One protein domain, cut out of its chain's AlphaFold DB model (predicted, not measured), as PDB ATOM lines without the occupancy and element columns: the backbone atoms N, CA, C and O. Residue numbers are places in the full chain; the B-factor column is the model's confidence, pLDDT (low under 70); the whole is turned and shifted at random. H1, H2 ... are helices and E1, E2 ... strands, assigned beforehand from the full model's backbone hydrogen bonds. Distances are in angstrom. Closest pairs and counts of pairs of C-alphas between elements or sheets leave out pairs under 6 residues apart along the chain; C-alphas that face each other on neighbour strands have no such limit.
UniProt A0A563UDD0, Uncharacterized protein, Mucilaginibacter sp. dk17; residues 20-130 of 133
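What this domain is: This is residues 20 to 130 of the 133 residues of an uncharacterized protein of Mucilaginibacter sp. dk17 (UniProt A0A563UDD0). With little regular structure, the chain winds in stacked turns at one end, E1, E3 and E4 side by side there, and a small head of H3, H4 and H5 makes the other end. The 111 printed residues hold H1 E1 E2 H2 E3 H3 H4 H5 E4, class mixed, 34 residues in named elements; sheet E1 E3 E4 is parallel. The whole is loose, radius of gyration of the C-alphas 16.9 A, spanning 49 by 26 by 23 A.

How they stand to each other: Inner strand E3, residues 64 to 66, is parallel to E1, residues 31 to 33 (N 32 to O 64, 2.8 A), and E4, residues 121 to 123 (N 65 to O 121, 2.8 A). H1, residues 22 to 25, only grazes the sheet; H2, residues 48 to 52, is not on it. E2, residues 38 to 40, pairs with no named strand. H3, residues 95 to 98, and H4, residues 102 to 106, touch only at the corner, closest C-alphas Ala 96 and Glu 103, 4.0 A. H5, residues 111 to 114, meets H4 only through their link. E3, H3 H4 H5, E4 form a strand-helix-strand unit, helices between parallel neighbours. H2 has its O i to N i+4 pair within hydrogen-bond range; H4 has 0 of 1, but 2 of 2 O i to N i+3.

Where its parts are: C-alpha 22 begins H1 at (144.647, 165.610, 177.154); C-alpha 123 ends E4 at (156.410, 162.747, 183.565). H4 measures 8.3 A.

The domain as a whole: The printed part has no cut. Links H2 to E3 and E3 to H3 are long. No printed residue is under 70.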
ATOM      1  N   VAL A  20     143.518 170.895 173.905       97.75
ATOM      2  CA  VAL A  20     142.641 169.987 174.640       97.75
ATOM      3  C   VAL A  20     143.218 169.671 176.005       97.75
ATOM      4  O   VAL A  20     144.436 169.569 176.153       97.75
ATOM      5  N   PHE A  21     142.354 169.462 177.000       98.38
ATOM      6  CA  PHE A  21     142.780 168.726 178.188       98.38
ATOM      7  C   PHE A  21     142.953 167.264 177.809       98.38
ATOM      8  O   PHE A  21     141.989 166.560 177.507       98.38
ATOM      9  N   LEU A  22     144.213 166.835 177.806       98.50
ATOM     10  CA  LEU A  22     144.647 165.610 177.154       98.50
ATOM     11  C   LEU A  22     143.961 164.378 177.750       98.50
ATOM     12  O   LEU A  22     143.515 163.513 177.005       98.50
ATOM     13  N   LYS A  23     143.789 164.342 179.075       98.62
ATOM     14  CA  LYS A  23     143.098 163.258 179.788       98.62
ATOM     15  C   LYS A  23     141.752 162.875 179.162       98.62
ATOM     16  O   LYS A  23     141.422 161.696 179.114       98.62
ATOM     17  N   ASN A  24     140.987 163.851 178.672       98.06
ATOM     18  CA  ASN A  24     139.603 163.652 178.232       98.06
ATOM     19  C   ASN A  24     139.470 163.043 176.826       98.06
ATOM     20  O   ASN A  24     138.349 162.830 176.373       98.06
ATOM     21  N   GLN A  25     140.584 162.772 176.142       97.06
ATOM     22  CA  GLN A  25     140.606 162.099 174.838       97.06
ATOM     23  C   GLN A  25     141.460 160.826 174.805       97.06
ATOM     24  O   GLN A  25     141.511 160.168 173.772       97.06
ATOM     25  N   ILE A  26     142.142 160.484 175.903       98.44
ATOM     26  CA  ILE A  26     142.929 159.250 175.981       98.44
ATOM     27  C   ILE A  26     141.985 158.048 175.972       98.44
ATOM     28  O   ILE A  26     141.018 157.995 176.734       98.44
ATOM     29  N   THR A  27     142.284 157.078 175.113       98.12
ATOM     30  CA  THR A  27     141.535 155.826 174.973       98.12
ATOM     31  C   THR A  27     142.375 154.603 175.326       98.12
ATOM     32  O   THR A  27     141.824 153.590 175.764       98.12
ATOM     33  N   ASN A  28     143.703 154.688 175.197       97.94
ATOM     34  CA  ASN A  28     144.613 153.616 175.566       97.94
ATOM     35  C   ASN A  28     144.760 153.532 177.102       97.94
ATOM     36  O   ASN A  28     145.233 154.486 177.723       97.94
ATOM     37  N   PRO A  29     144.437 152.390 177.741       97.88
ATOM     38  CA  PRO A  29     144.514 152.241 179.198       97.88
ATOM     39  C   PRO A  29     145.945 152.276 179.763       97.88
ATOM     40  O   PRO A  29     146.118 152.442 180.970       97.88
ATOM     41  N   ASN A  30     146.971 152.119 178.920       98.50
ATOM     42  CA  ASN A  30     148.378 152.232 179.308       98.50
ATOM     43  C   ASN A  30     148.912 153.674 179.223       98.50
ATOM     44  O   ASN A  30     150.082 153.912 179.528       98.50
ATOM     45  N   ILE A  31     148.077 154.639 178.827       98.75
ATOM     46  CA  ILE A  31     148.387 156.068 178.877       98.75
ATOM     47  C   ILE A  31     147.554 156.681 180.004       98.75
ATOM     48  O   ILE A  31     146.330 156.607 180.016       98.75
ATOM     49  N   ILE A  32     148.219 157.278 180.986       98.81
ATOM     50  CA  ILE A  32     147.585 157.838 182.180       98.81
ATOM     51  C   ILE A  32     147.956 159.310 182.251       98.81
ATOM     52  O   ILE A  32     149.135 159.652 182.303       98.81
ATOM     53  N   VAL A  33     146.951 160.184 182.262       98.88
ATOM     54  CA  VAL A  33     147.155 161.635 182.229       98.88
ATOM     55  C   VAL A  33     146.390 162.308 183.361       98.88
ATOM     56  O   VAL A  33     145.209 162.031 183.587       98.88
ATOM     57  N   GLY A  34     147.082 163.190 184.074       98.81
ATOM     58  CA  GLY A  34     146.528 164.004 185.146       98.81
ATOM     59  C   GLY A  34     145.576 165.102 184.668       98.81
ATOM     60  O   GLY A  34     145.513 165.455 183.489       98.81
ATOM     61  N   ASP A  35     144.830 165.671 185.611       98.56
ATOM     62  CA  ASP A  35     143.930 166.791 185.352       98.56
ATOM     63  C   ASP A  35     144.707 168.041 184.922       98.56
ATOM     64  O   ASP A  35     145.856 168.263 185.315       98.56
ATOM     65  N   TYR A  36     144.052 168.880 184.116       98.31
ATOM     66  CA  TYR A  36     144.575 170.154 183.603       98.31
ATOM     67  C   TYR A  36     145.822 170.066 182.713       98.31
ATOM     68  O   TYR A  36     146.237 171.085 182.164       98.31
ATOM     69  N   THR A  37     146.390 168.877 182.514       98.75
ATOM     70  CA  THR A  37     147.431 168.654 181.514       98.75
ATOM     71  C   THR A  37     146.845 168.834 180.126       98.75
ATOM     72  O   THR A  37     145.862 168.177 179.765       98.75
ATOM     73  N   TYR A  38     147.443 169.729 179.345       98.38
ATOM     74  CA  TYR A  38     146.967 170.043 178.007       98.38
ATOM     75  C   TYR A  38     147.956 169.613 176.929       98.38
ATOM     76  O   TYR A  38     149.174 169.620 177.117       98.38
ATOM     77  N   TYR A  39     147.393 169.280 175.773       98.38
ATOM     78  CA  TYR A  39     148.113 169.117 174.518       98.38
ATOM     79  C   TYR A  39     147.650 170.198 173.544       98.38
ATOM     80  O   TYR A  39     146.449 170.462 173.445       98.38
ATOM     81  N   ALA A  40     148.593 170.837 172.856       96.31
ATOM     82  CA  ALA A  40     148.308 171.832 171.832       96.31
ATOM     83  C   ALA A  40     148.963 171.438 170.505       96.31
ATOM     84  O   ALA A  40     150.174 171.254 170.442       96.31
ATOM     85  N   ASP A  41     148.165 171.356 169.441       95.00
ATOM     86  CA  ASP A  41     148.593 170.991 168.087       95.00
ATOM     87  C   ASP A  41     147.961 171.968 167.095       95.00
ATOM     88  O   ASP A  41     146.751 172.192 167.114       95.00
ATOM     89  N   PHE A  42     148.774 172.565 166.225       90.94
ATOM     90  CA  PHE A  42     148.297 173.561 165.264       90.94
ATOM     91  C   PHE A  42     147.379 172.981 164.182       90.94
ATOM     92  O   PHE A  42     146.620 173.732 163.569       90.94
ATOM     93  N   THR A  43     147.459 171.674 163.940       90.31
ATOM     94  CA  THR A  43     146.731 170.977 162.878       90.31
ATOM     95  C   THR A  43     145.579 170.158 163.440       90.31
ATOM     96  O   THR A  43     144.455 170.280 162.967       90.31
ATOM     97  N   ASP A  44     145.859 169.295 164.416       92.50
ATOM     98  CA  ASP A  44     144.867 168.367 164.960       92.50
ATOM     99  C   ASP A  44     145.299 167.841 166.335       92.50
ATOM    100  O   ASP A  44     146.130 166.930 166.436       92.50
ATOM    101  N   ALA A  45     144.702 168.423 167.380       94.62
ATOM    102  CA  ALA A  45     144.946 168.080 168.778       94.62
ATOM    103  C   ALA A  45     144.225 166.799 169.232       94.62
ATOM    104  O   ALA A  45     144.499 166.321 170.333       94.62
ATOM    105  N   SER A  46     143.345 166.224 168.395       93.12
ATOM    106  CA  SER A  46     142.570 165.022 168.731       93.12
ATOM    107  C   SER A  46     143.363 163.715 168.628       93.12
ATOM    108  O   SER A  46     142.960 162.687 169.162       93.12
ATOM    109  N   ASN A  47     144.521 163.758 167.966       94.25
ATOM    110  CA  ASN A  47     145.251 162.579 167.496       94.25
ATOM    111  C   ASN A  47     146.576 162.355 168.253       94.25
ATOM    112  O   ASN A  47     147.573 161.916 167.674       94.25
ATOM    113  N   PHE A  48     146.616 162.722 169.541       97.81
ATOM    114  CA  PHE A  48     147.820 162.644 170.379       97.81
ATOM    115  C   PHE A  48     148.387 161.220 170.462       97.81
ATOM    116  O   PHE A  48     149.591 161.033 170.304       97.81
ATOM    117  N   GLU A  49     147.544 160.208 170.692       97.81
ATOM    118  CA  GLU A  49     148.016 158.827 170.879       97.81
ATOM    119  C   GLU A  49     148.757 158.318 169.638       97.81
ATOM    120  O   GLU A  49     149.823 157.731 169.755       97.81
ATOM    121  N   GLN A  50     148.245 158.609 168.443       95.75
ATOM    122  CA  GLN A  50     148.823 158.137 167.188       95.75
ATOM    123  C   GLN A  50     150.043 158.964 166.766       95.75
ATOM    124  O   GLN A  50     150.986 158.426 166.187       95.75
ATOM    125  N   LYS A  51     150.027 160.282 167.008       96.06
ATOM    126  CA  LYS A  51     151.099 161.183 166.561       96.06
ATOM    127  C   LYS A  51     152.260 161.276 167.540       96.06
ATOM    128  O   LYS A  51     153.391 161.492 167.098       96.06
ATOM    129  N   ASN A  52     151.997 161.212 168.841       97.94
ATOM    130  CA  ASN A  52     152.961 161.567 169.878       97.94
ATOM    131  C   ASN A  52     153.438 160.349 170.667       97.94
ATOM    132  O   ASN A  52     154.530 160.418 171.222       97.94
ATOM    133  N   VAL A  53     152.698 159.237 170.695       98.38
ATOM    134  CA  VAL A  53     153.089 158.028 171.437       98.38
ATOM    135  C   VAL A  53     153.482 156.927 170.455       98.38
ATOM    136  O   VAL A  53     152.654 156.371 169.742       98.38
ATOM    137  N   LEU A  54     154.780 156.634 170.376       98.38
ATOM    138  CA  LEU A  54     155.349 155.772 169.343       98.38
ATOM    139  C   LEU A  54     155.824 154.443 169.933       98.38
ATOM    140  O   LEU A  54     156.442 154.408 170.997       98.38
ATOM    141  N   TYR A  55     155.593 153.356 169.190       97.25
ATOM    142  CA  TYR A  55     156.009 151.990 169.546       97.25
ATOM    143  C   TYR A  55     155.431 151.471 170.871       97.25
ATOM    144  O   TYR A  55     156.068 150.693 171.584       97.25
ATOM    145  N   HIS A  56     154.218 151.908 171.209       97.50
ATOM    146  CA  HIS A  56     153.506 151.482 172.409       97.50
ATOM    147  C   HIS A  56     152.599 150.301 172.081       97.50
ATOM    148  O   HIS A  56     151.498 150.474 171.566       97.50
ATOM    149  N   PHE A  57     153.092 149.086 172.308       93.94
ATOM    150  CA  PHE A  57     152.347 147.870 171.996       93.94
ATOM    151  C   PHE A  57     151.794 147.226 173.268       93.94
ATOM    152  O   PHE A  57     152.543 146.973 174.210       93.94
ATOM    153  N   ASP A  58     150.504 146.878 173.262       92.62
ATOM    154  CA  ASP A  58     149.793 146.354 174.439       92.62
ATOM    155  C   ASP A  58     150.463 145.133 175.078       92.62
ATOM    156  O   ASP A  58     150.447 144.980 176.298       92.62
ATOM    157  N   PHE A  59     151.092 144.275 174.268       90.31
ATOM    158  CA  PHE A  59     151.760 143.066 174.754       90.31
ATOM    159  C   PHE A  59     153.028 143.345 175.580       90.31
ATOM    160  O   PHE A  59     153.512 142.437 176.253       90.31
ATOM    161  N   ILE A  60     153.583 144.562 175.524       93.56
ATOM    162  CA  ILE A  60     154.737 144.974 176.337       93.56
ATOM    163  C   ILE A  60     154.274 145.430 177.724       93.56
ATOM    164  O   ILE A  60     154.937 145.142 178.719       93.56
ATOM    165  N   GLY A  61     153.124 146.107 177.793       94.31
ATOM    166  CA  GLY A  61     152.481 146.522 179.043       94.31
ATOM    167  C   GLY A  61     153.151 147.690 179.780       94.31
ATOM    168  O   GLY A  61     152.731 148.007 180.902       94.31
ATOM    169  N   ASP A  62     154.159 148.326 179.175       97.25
ATOM    170  CA  ASP A  62     154.749 149.571 179.671       97.25
ATOM    171  C   ASP A  62     153.731 150.714 179.608       97.25
ATOM    172  O   ASP A  62     152.762 150.661 178.851       97.25
ATOM    173  N   LYS A  63     153.901 151.736 180.446       98.69
ATOM    174  CA  LYS A  63     152.951 152.853 180.560       98.69
ATOM    175  C   LYS A  63     153.601 154.185 180.258       98.69
ATOM    176  O   LYS A  63     154.770 154.409 180.565       98.69
ATOM    177  N   LEU A  64     152.799 155.087 179.706       98.81
ATOM    178  CA  LEU A  64     153.090 156.512 179.662       98.81
ATOM    179  C   LEU A  64     152.248 157.198 180.735       98.81
ATOM    180  O   LEU A  64     151.026 157.256 180.627       98.81
ATOM    181  N   ILE A  65     152.897 157.709 181.774       98.94
ATOM    182  CA  ILE A  65     152.251 158.380 182.901       98.94
ATOM    183  C   ILE A  65     152.655 159.849 182.870       98.94
ATOM    184  O   ILE A  65     153.840 160.170 182.907       98.94
ATOM    185  N   ILE A  66     151.675 160.745 182.815       98.94
ATOM    186  CA  ILE A  66     151.872 162.193 182.799       98.94
ATOM    187  C   ILE A  66     151.061 162.799 183.939       98.94
ATOM    188  O   ILE A  66     149.858 162.555 184.047       98.94
ATOM    189  N   GLY A  67     151.713 163.578 184.801       98.88
ATOM    190  CA  GLY A  67     151.079 164.226 185.945       98.88
ATOM    191  C   GLY A  67     150.074 165.316 185.571       98.88
ATOM    192  O   GLY A  67     149.657 165.459 184.421       98.88
ATOM    193  N   ASN A  68     149.660 166.077 186.580       98.88
ATOM    194  CA  ASN A  68     148.736 167.200 186.457       98.88
ATOM    195  C   ASN A  68     149.459 168.472 185.985       98.88
ATOM    196  O   ASN A  68     150.646 168.660 186.265       98.88
ATOM    197  N   PHE A  69     148.704 169.392 185.380       98.62
ATOM    198  CA  PHE A  69     149.168 170.737 185.000       98.62
ATOM    199  C   PHE A  69     150.383 170.767 184.053       98.62
ATOM    200  O   PHE A  69     151.134 171.734 184.042       98.62
ATOM    201  N   CYS A  70     150.586 169.731 183.241       98.88
ATOM    202  CA  CYS A  70     151.645 169.729 182.235       98.88
ATOM    203  C   CYS A  70     151.215 170.458 180.955       98.88
ATOM    204  O   CYS A  70     150.041 170.474 180.577       98.88
ATOM    205  N   ALA A  71     152.197 171.021 180.261       98.62
ATOM    206  CA  ALA A  71     152.033 171.716 178.992       98.62
ATOM    207  C   ALA A  71     152.783 170.957 177.895       98.62
ATOM    208  O   ALA A  71     154.013 170.900 177.922       98.62
ATOM    209  N   ILE A  72     152.062 170.371 176.939       98.38
ATOM    210  CA  ILE A  72     152.659 169.553 175.877       98.38
ATOM    211  C   ILE A  72     152.448 170.236 174.528       98.38
ATOM    212  O   ILE A  72     151.315 170.401 174.068       98.38
ATOM    213  N   ALA A  73     153.550 170.641 173.902       96.81
ATOM    214  CA  ALA A  73     153.542 171.240 172.576       96.81
ATOM    215  C   ALA A  73     153.352 170.196 171.466       96.81
ATOM    216  O   ALA A  73     153.592 168.997 171.651       96.81
ATOM    217  N   ALA A  74     152.986 170.695 170.286       94.81
ATOM    218  CA  ALA A  74     152.947 169.925 169.055       94.81
ATOM    219  C   ALA A  74     154.281 169.193 168.841       94.81
ATOM    220  O   ALA A  74     155.352 169.703 169.176       94.81
ATOM    221  N   ASP A  75     154.200 167.988 168.283       94.44
ATOM    222  CA  ASP A  75     155.348 167.164 167.891       94.44
ATOM    223  C   ASP A  75     156.259 166.618 168.999       94.44
ATOM    224  O   ASP A  75     157.192 165.880 168.683       94.44
ATOM    225  N   VAL A  76     155.972 166.851 170.284       97.56
ATOM    226  CA  VAL A  76     156.625 166.097 171.373       97.56
ATOM    227  C   VAL A  76     156.394 164.599 171.156       97.56
ATOM    228  O   VAL A  76     155.247 164.175 171.035       97.56
ATOM    229  N   LYS A  77     157.457 163.786 171.112       97.69
ATOM    230  CA  LYS A  77     157.352 162.330 170.918       97.69
ATOM    231  C   LYS A  77     157.762 161.565 172.174       97.69
ATOM    232  O   LYS A  77     158.827 161.805 172.737       97.69
ATOM    233  N   PHE A  78     156.938 160.600 172.551       98.25
ATOM    234  CA  PHE A  78     157.190 159.611 173.589       98.25
ATOM    235  C   PHE A  78     157.561 158.294 172.909       98.25
ATOM    236  O   PHE A  78     156.750 157.695 172.205       98.25
ATOM    237  N   MET A  79     158.813 157.874 173.082       97.88
ATOM    238  CA  MET A  79     159.342 156.633 172.516       97.88
ATOM    239  C   MET A  79     159.201 155.513 173.542       97.88
ATOM    240  O   MET A  79     159.933 155.491 174.531       97.88
ATOM    241  N   MET A  80     158.268 154.598 173.299       98.00
ATOM    242  CA  MET A  80     157.975 153.486 174.203       98.00
ATOM    243  C   MET A  80     158.861 152.267 173.897       98.00
ATOM    244  O   MET A  80     159.654 152.261 172.948       98.00
ATOM    245  N   ASN A  81     158.765 151.214 174.714       96.50
ATOM    246  CA  ASN A  81     159.731 150.111 174.680       96.50
ATOM    247  C   ASN A  81     159.657 149.231 173.421       96.50
ATOM    248  O   ASN A  81     160.619 148.522 173.130       96.50
ATOM    249  N   GLY A  82     158.579 149.297 172.632       94.25
ATOM    250  CA  GLY A  82     158.448 148.520 171.394       94.25
ATOM    251  C   GLY A  82     159.433 148.903 170.291       94.25
ATOM    252  O   GLY A  82     159.548 148.182 169.303       94.25
ATOM    253  N   ALA A  83     160.154 150.015 170.452       93.25
ATOM    254  CA  ALA A  83     161.224 150.423 169.550       93.25
ATOM    255  C   ALA A  83     162.547 149.682 169.816       93.25
ATOM    256  O   ALA A  83     163.484 149.790 169.024       93.25
ATOM    257  N   ASN A  84     162.673 148.977 170.945       94.00
ATOM    258  CA  ASN A  84     163.936 148.377 171.351       94.00
ATOM    259  C   ASN A  84     164.209 147.081 170.579       94.00
ATOM    260  O   ASN A  84     163.393 146.163 170.540       94.00
ATOM    261  N   HIS A  85     165.407 146.984 170.010       92.56
ATOM    262  CA  HIS A  85     165.896 145.765 169.373       92.56
ATOM    263  C   HIS A  85     166.666 144.895 170.374       92.56
ATOM    264  O   HIS A  85     167.224 145.390 171.355       92.56
ATOM    265  N   GLU A  86     166.724 143.590 170.110       90.12
ATOM    266  CA  GLU A  86     167.575 142.663 170.859       90.12
ATOM    267  C   GLU A  86     169.049 143.076 170.711       90.12
ATOM    268  O   GLU A  86     169.507 143.348 169.603       90.12
ATOM    269  N   THR A  87     169.795 143.113 171.818       90.19
ATOM    270  CA  THR A  87     171.196 143.584 171.849       90.19
ATOM    271  C   THR A  87     172.210 142.525 172.285       90.19
ATOM    272  O   THR A  87     173.407 142.786 172.253       90.19
ATOM    273  N   GLY A  88     171.756 141.334 172.689       88.06
ATOM    274  CA  GLY A  88     172.632 140.237 173.120       88.06
ATOM    275  C   GLY A  88     173.400 139.534 171.985       88.06
ATOM    276  O   GLY A  88     174.586 139.252 172.155       88.06
ATOM    277  N   PRO A  89     172.767 139.210 170.840       89.25
ATOM    278  CA  PRO A  89     173.441 138.594 169.699       89.25
ATOM    279  C   PRO A  89     174.384 139.545 168.956       89.25
ATOM    280  O   PRO A  89     174.409 140.749 169.183       89.25
ATOM    281  N   LEU A  90     175.107 138.996 167.973       93.06
ATOM    282  CA  LEU A  90     176.038 139.745 167.119       93.06
ATOM    283  C   LEU A  90     175.375 140.881 166.311       93.06
ATOM    284  O   LEU A  90     176.051 141.828 165.923       93.06
ATOM    285  N   SER A  91     174.079 140.774 166.017       93.56
ATOM    286  CA  SER A  91     173.339 141.744 165.208       93.56
ATOM    287  C   SER A  91     172.018 142.102 165.872       93.56
ATOM    288  O   SER A  91     171.337 141.230 166.409       93.56
ATOM    289  N   THR A  92     171.639 143.373 165.763       94.06
ATOM    290  CA  THR A  92     170.342 143.901 166.197       94.06
ATOM    291  C   THR A  92     169.276 143.820 165.098       94.06
ATOM    292  O   THR A  92     168.140 144.239 165.308       94.06
ATOM    293  N   PHE A  93     169.604 143.310 163.905       95.19
ATOM    294  CA  PHE A  93     168.646 143.201 162.803       95.19
ATOM    295  C   PHE A  93     167.502 142.231 163.165       95.19
ATOM    296  O   PHE A  93     167.770 141.100 163.580       95.19
ATOM    297  N   PRO A  94     166.221 142.617 163.002       93.06
ATOM    298  CA  PRO A  94     165.095 141.834 163.498       93.06
ATOM    299  C   PRO A  94     164.701 140.730 162.506       93.06
ATOM    300  O   PRO A  94     163.593 140.725 161.983       93.06
ATOM    301  N   PHE A  95     165.600 139.775 162.239       94.75
ATOM    302  CA  PHE A  95     165.392 138.701 161.251       94.75
ATOM    303  C   PHE A  95     164.031 138.000 161.398       94.75
ATOM    304  O   PHE A  95     163.339 137.795 160.405       94.75
ATOM    305  N   ALA A  96     163.617 137.701 162.634       92.25
ATOM    306  CA  ALA A  96     162.344 137.038 162.920       92.25
ATOM    307  C   ALA A  96     161.116 137.812 162.403       92.25
ATOM    308  O   ALA A  96     160.115 137.191 162.062       92.25
ATOM    309  N   ALA A  97     161.193 139.143 162.298       91.50
ATOM    310  CA  ALA A  97     160.097 139.975 161.806       91.50
ATOM    311  C   ALA A  97     159.848 139.826 160.292       91.50
ATOM    312  O   ALA A  97     158.766 140.164 159.822       91.50
ATOM    313  N   PHE A  98     160.821 139.318 159.527       95.94
ATOM    314  CA  PHE A  98     160.714 139.150 158.070       95.94
ATOM    315  C   PHE A  98     160.203 137.762 157.641       95.94
ATOM    316  O   PHE A  98     159.967 137.529 156.453       95.94
ATOM    317  N   GLY A  99     160.012 136.845 158.592       94.88
ATOM    318  CA  GLY A  99     159.462 135.514 158.337       94.88
ATOM    319  C   GLY A  99     160.321 134.642 157.409       94.88
ATOM    320  O   GLY A  99     161.546 134.765 157.361       94.88
ATOM    321  N   ASN A 100     159.665 133.766 156.640       97.06
ATOM    322  CA  ASN A 100     160.286 132.868 155.652       97.06
ATOM    323  C   ASN A 100     161.328 131.897 156.242       97.06
ATOM    324  O   ASN A 100     162.352 131.596 155.628       97.06
ATOM    325  N   GLY A 101     161.063 131.384 157.443       96.19
ATOM    326  CA  GLY A 101     161.940 130.480 158.175       96.19
ATOM    327  C   GLY A 101     162.910 131.195 159.114       96.19
ATOM    328  O   GLY A 101     163.555 130.526 159.923       96.19
ATOM    329  N   TRP A 102     163.017 132.527 159.062       95.94
ATOM    330  CA  TRP A 102     163.832 133.291 160.012       95.94
ATOM    331  C   TRP A 102     163.155 133.464 161.370       95.94
ATOM    332  O   TRP A 102     163.847 133.622 162.372       95.94
ATOM    333  N   GLU A 103     161.831 133.340 161.453       93.62
ATOM    334  CA  GLU A 103     161.071 133.296 162.708       93.62
ATOM    335  C   GLU A 103     161.528 132.160 163.644       93.62
ATOM    336  O   GLU A 103     161.413 132.269 164.868       93.62
ATOM    337  N   LYS A 104     162.167 131.117 163.097       93.75
ATOM    338  CA  LYS A 104     162.729 129.990 163.859       93.75
ATOM    339  C   LYS A 104     163.746 130.407 164.916       93.75
ATOM    340  O   LYS A 104     163.872 129.749 165.942       93.75
ATOM    341  N   ILE A 105     164.436 131.538 164.739       89.88
ATOM    342  CA  ILE A 105     165.391 132.046 165.745       89.88
ATOM    343  C   ILE A 105     164.711 132.463 167.063       89.88
ATOM    344  O   ILE A 105     165.397 132.733 168.059       89.88
ATOM    345  N   THR A 106     163.380 132.572 167.051       88.06
ATOM    346  CA  THR A 106     162.533 132.896 168.203       88.06
ATOM    347  C   THR A 106     161.693 131.724 168.714       88.06
ATOM    348  O   THR A 106     161.014 131.886 169.724       88.06
ATOM    349  N   GLU A 107     161.765 130.541 168.091       90.69
ATOM    350  CA  GLU A 107     161.043 129.354 168.567       90.69
ATOM    351  C   GLU A 107     161.432 129.008 170.013       90.69
ATOM    352  O   GLU A 107     162.611 128.962 170.371       90.69
ATOM    353  N   GLY A 108     160.421 128.797 170.862       86.56
ATOM    354  CA  GLY A 108     160.600 128.461 172.277       86.56
ATOM    355  C   GLY A 108     161.134 129.596 173.160       86.56
ATOM    356  O   GLY A 108     161.437 129.347 174.324       86.56
ATOM    357  N   LYS A 109     161.260 130.828 172.646       85.50
ATOM    358  CA  LYS A 109     161.734 131.987 173.419       85.50
ATOM    359  C   LYS A 109     160.575 132.865 173.883       85.50
ATOM    360  O   LYS A 109     159.640 133.116 173.127       85.50
ATOM    361  N   ASN A 110     160.687 133.410 175.094       84.38
ATOM    362  CA  ASN A 110     159.840 134.515 175.526       84.38
ATOM    363  C   ASN A 110     160.326 135.804 174.847       84.38
ATOM    364  O   ASN A 110     161.411 136.301 175.144       84.38
ATOM    365  N   LEU A 111     159.536 136.333 173.911       78.81
ATOM    366  CA  LEU A 111     159.896 137.547 173.178       78.81
ATOM    367  C   LEU A 111     159.964 138.782 174.082       78.81
ATOM    368  O   LEU A 111     160.776 139.659 173.823       78.81
ATOM    369  N   ILE A 112     159.169 138.843 175.152       76.88
ATOM    370  CA  ILE A 112     159.144 139.996 176.063       76.88
ATOM    371  C   ILE A 112     160.471 140.104 176.821       76.88
ATOM    372  O   ILE A 112     161.049 141.181 176.902       76.88
ATOM    373  N   GLU A 113     160.994 138.982 177.315       79.88
ATOM    374  CA  GLU A 113     162.286 138.926 178.022       79.88
ATOM    375  C   GLU A 113     163.483 139.176 177.097       79.88
ATOM    376  O   GLU A 113     164.581 139.501 177.545       79.88
ATOM    377  N   LYS A 114     163.276 138.999 175.791       79.31
ATOM    378  CA  LYS A 114     164.318 139.084 174.774       79.31
ATOM    379  C   LYS A 114     164.667 140.529 174.408       79.31
ATOM    380  O   LYS A 114     165.813 140.813 174.053       79.31
ATOM    381  N   PHE A 115     163.697 141.438 174.462       87.31
ATOM    382  CA  PHE A 115     163.910 142.843 174.126       87.31
ATOM    383  C   PHE A 115     164.242 143.658 175.381       87.31
ATOM    384  O   PHE A 115     163.610 143.465 176.420       87.31
ATOM    385  N   PRO A 116     165.206 144.596 175.312       90.38
ATOM    386  CA  PRO A 116     165.449 145.521 176.409       90.38
ATOM    387  C   PRO A 116     164.163 146.260 176.790       90.38
ATOM    388  O   PRO A 116     163.515 146.865 175.935       90.38
ATOM    389  N   ASN A 117     163.821 146.248 178.073       92.44
ATOM    390  CA  ASN A 117     162.703 147.001 178.628       92.44
ATOM    391  C   ASN A 117     163.238 147.948 179.712       92.44
ATOM    392  O   ASN A 117     163.971 147.528 180.606       92.44
ATOM    393  N   LYS A 118     162.912 149.236 179.590       95.12
ATOM    394  CA  LYS A 118     163.350 150.315 180.485       95.12
ATOM    395  C   LYS A 118     162.276 150.729 181.496       95.12
ATOM    396  O   LYS A 118     162.511 151.650 182.271       95.12
ATOM    397  N   GLY A 119     161.137 150.041 181.510       96.12
ATOM    398  CA  GLY A 119     159.986 150.345 182.350       96.12
ATOM    399  C   GLY A 119     159.113 151.460 181.782       96.12
ATOM    400  O   GLY A 119     159.196 151.805 180.600       96.12
ATOM    401  N   ASP A 120     158.264 151.998 182.651       98.44
ATOM    402  CA  ASP A 120     157.303 153.049 182.326       98.44
ATOM    403  C   ASP A 120     157.995 154.396 182.064       98.44
ATOM    404  O   ASP A 120     158.992 154.752 182.697       98.44
ATOM    405  N   THR A 121     157.414 155.193 181.168       98.69
ATOM    406  CA  THR A 121     157.766 156.607 181.012       98.69
ATOM    407  C   THR A 121     156.929 157.431 181.978       98.69
ATOM    408  O   THR A 121     155.702 157.420 181.896       98.69
ATOM    409  N   VAL A 122     157.583 158.174 182.874       98.81
ATOM    410  CA  VAL A 122     156.906 158.973 183.904       98.81
ATOM    411  C   VAL A 122     157.305 160.440 183.792       98.81
ATOM    412  O   VAL A 122     158.460 160.803 184.011       98.81
ATOM    413  N   ILE A 123     156.327 161.290 183.492       98.81
ATOM    414  CA  ILE A 123     156.410 162.747 183.565       98.81
ATOM    415  C   ILE A 123     155.665 163.196 184.822       98.81
ATOM    416  O   ILE A 123     154.517 162.812 185.048       98.81
ATOM    417  N   GLY A 124     156.330 164.005 185.650       98.69
ATOM    418  CA  GLY A 124     155.765 164.547 186.887       98.69
ATOM    419  C   GLY A 124     154.647 165.568 186.653       98.69
ATOM    420  O   GLY A 124     154.055 165.636 185.580       98.69
ATOM    421  N   ASN A 125     154.356 166.368 187.677       98.81
ATOM    422  CA  ASN A 125     153.407 167.480 187.578       98.81
ATOM    423  C   ASN A 125     154.138 168.766 187.164       98.81
ATOM    424  O   ASN A 125     155.324 168.897 187.464       98.81
ATOM    425  N   ASP A 126     153.415 169.715 186.566       98.69
ATOM    426  CA  ASP A 126     153.923 171.057 186.224       98.69
ATOM    427  C   ASP A 126     155.168 171.034 185.311       98.69
ATOM    428  O   ASP A 126     156.153 171.746 185.510       98.69
ATOM    429  N   VAL A 127     155.150 170.156 184.303       98.75
ATOM    430  CA  VAL A 127     156.240 170.013 183.328       98.75
ATOM    431  C   VAL A 127     155.839 170.618 181.985       98.75
ATOM    432  O   VAL A 127     154.787 170.294 181.430       98.75
ATOM    433  N   GLY A 128     156.715 171.457 181.428       98.19
ATOM    434  CA  GLY A 128     156.621 171.938 180.050       98.19
ATOM    435  C   GLY A 128     157.460 171.086 179.097       98.19
ATOM    436  O   GLY A 128     158.678 171.010 179.249       98.19
ATOM    437  N   LEU A 129     156.820 170.474 178.099       97.94
ATOM    438  CA  LEU A 129     157.475 169.751 177.009       97.94
ATOM    439  C   LEU A 129     157.298 170.546 175.717       97.94
ATOM    440  O   LEU A 129     156.183 170.708 175.219       97.94
ATOM    441  N   VAL A 130     158.409 171.050 175.188       94.62
ATOM    442  CA  VAL A 130     158.443 171.914 174.004       94.62
ATOM    443  C   VAL A 130     159.266 171.277 172.893       94.62
ATOM    444  O   VAL A 130     160.194 170.511 173.151       94.62
TER     445      VAL A 130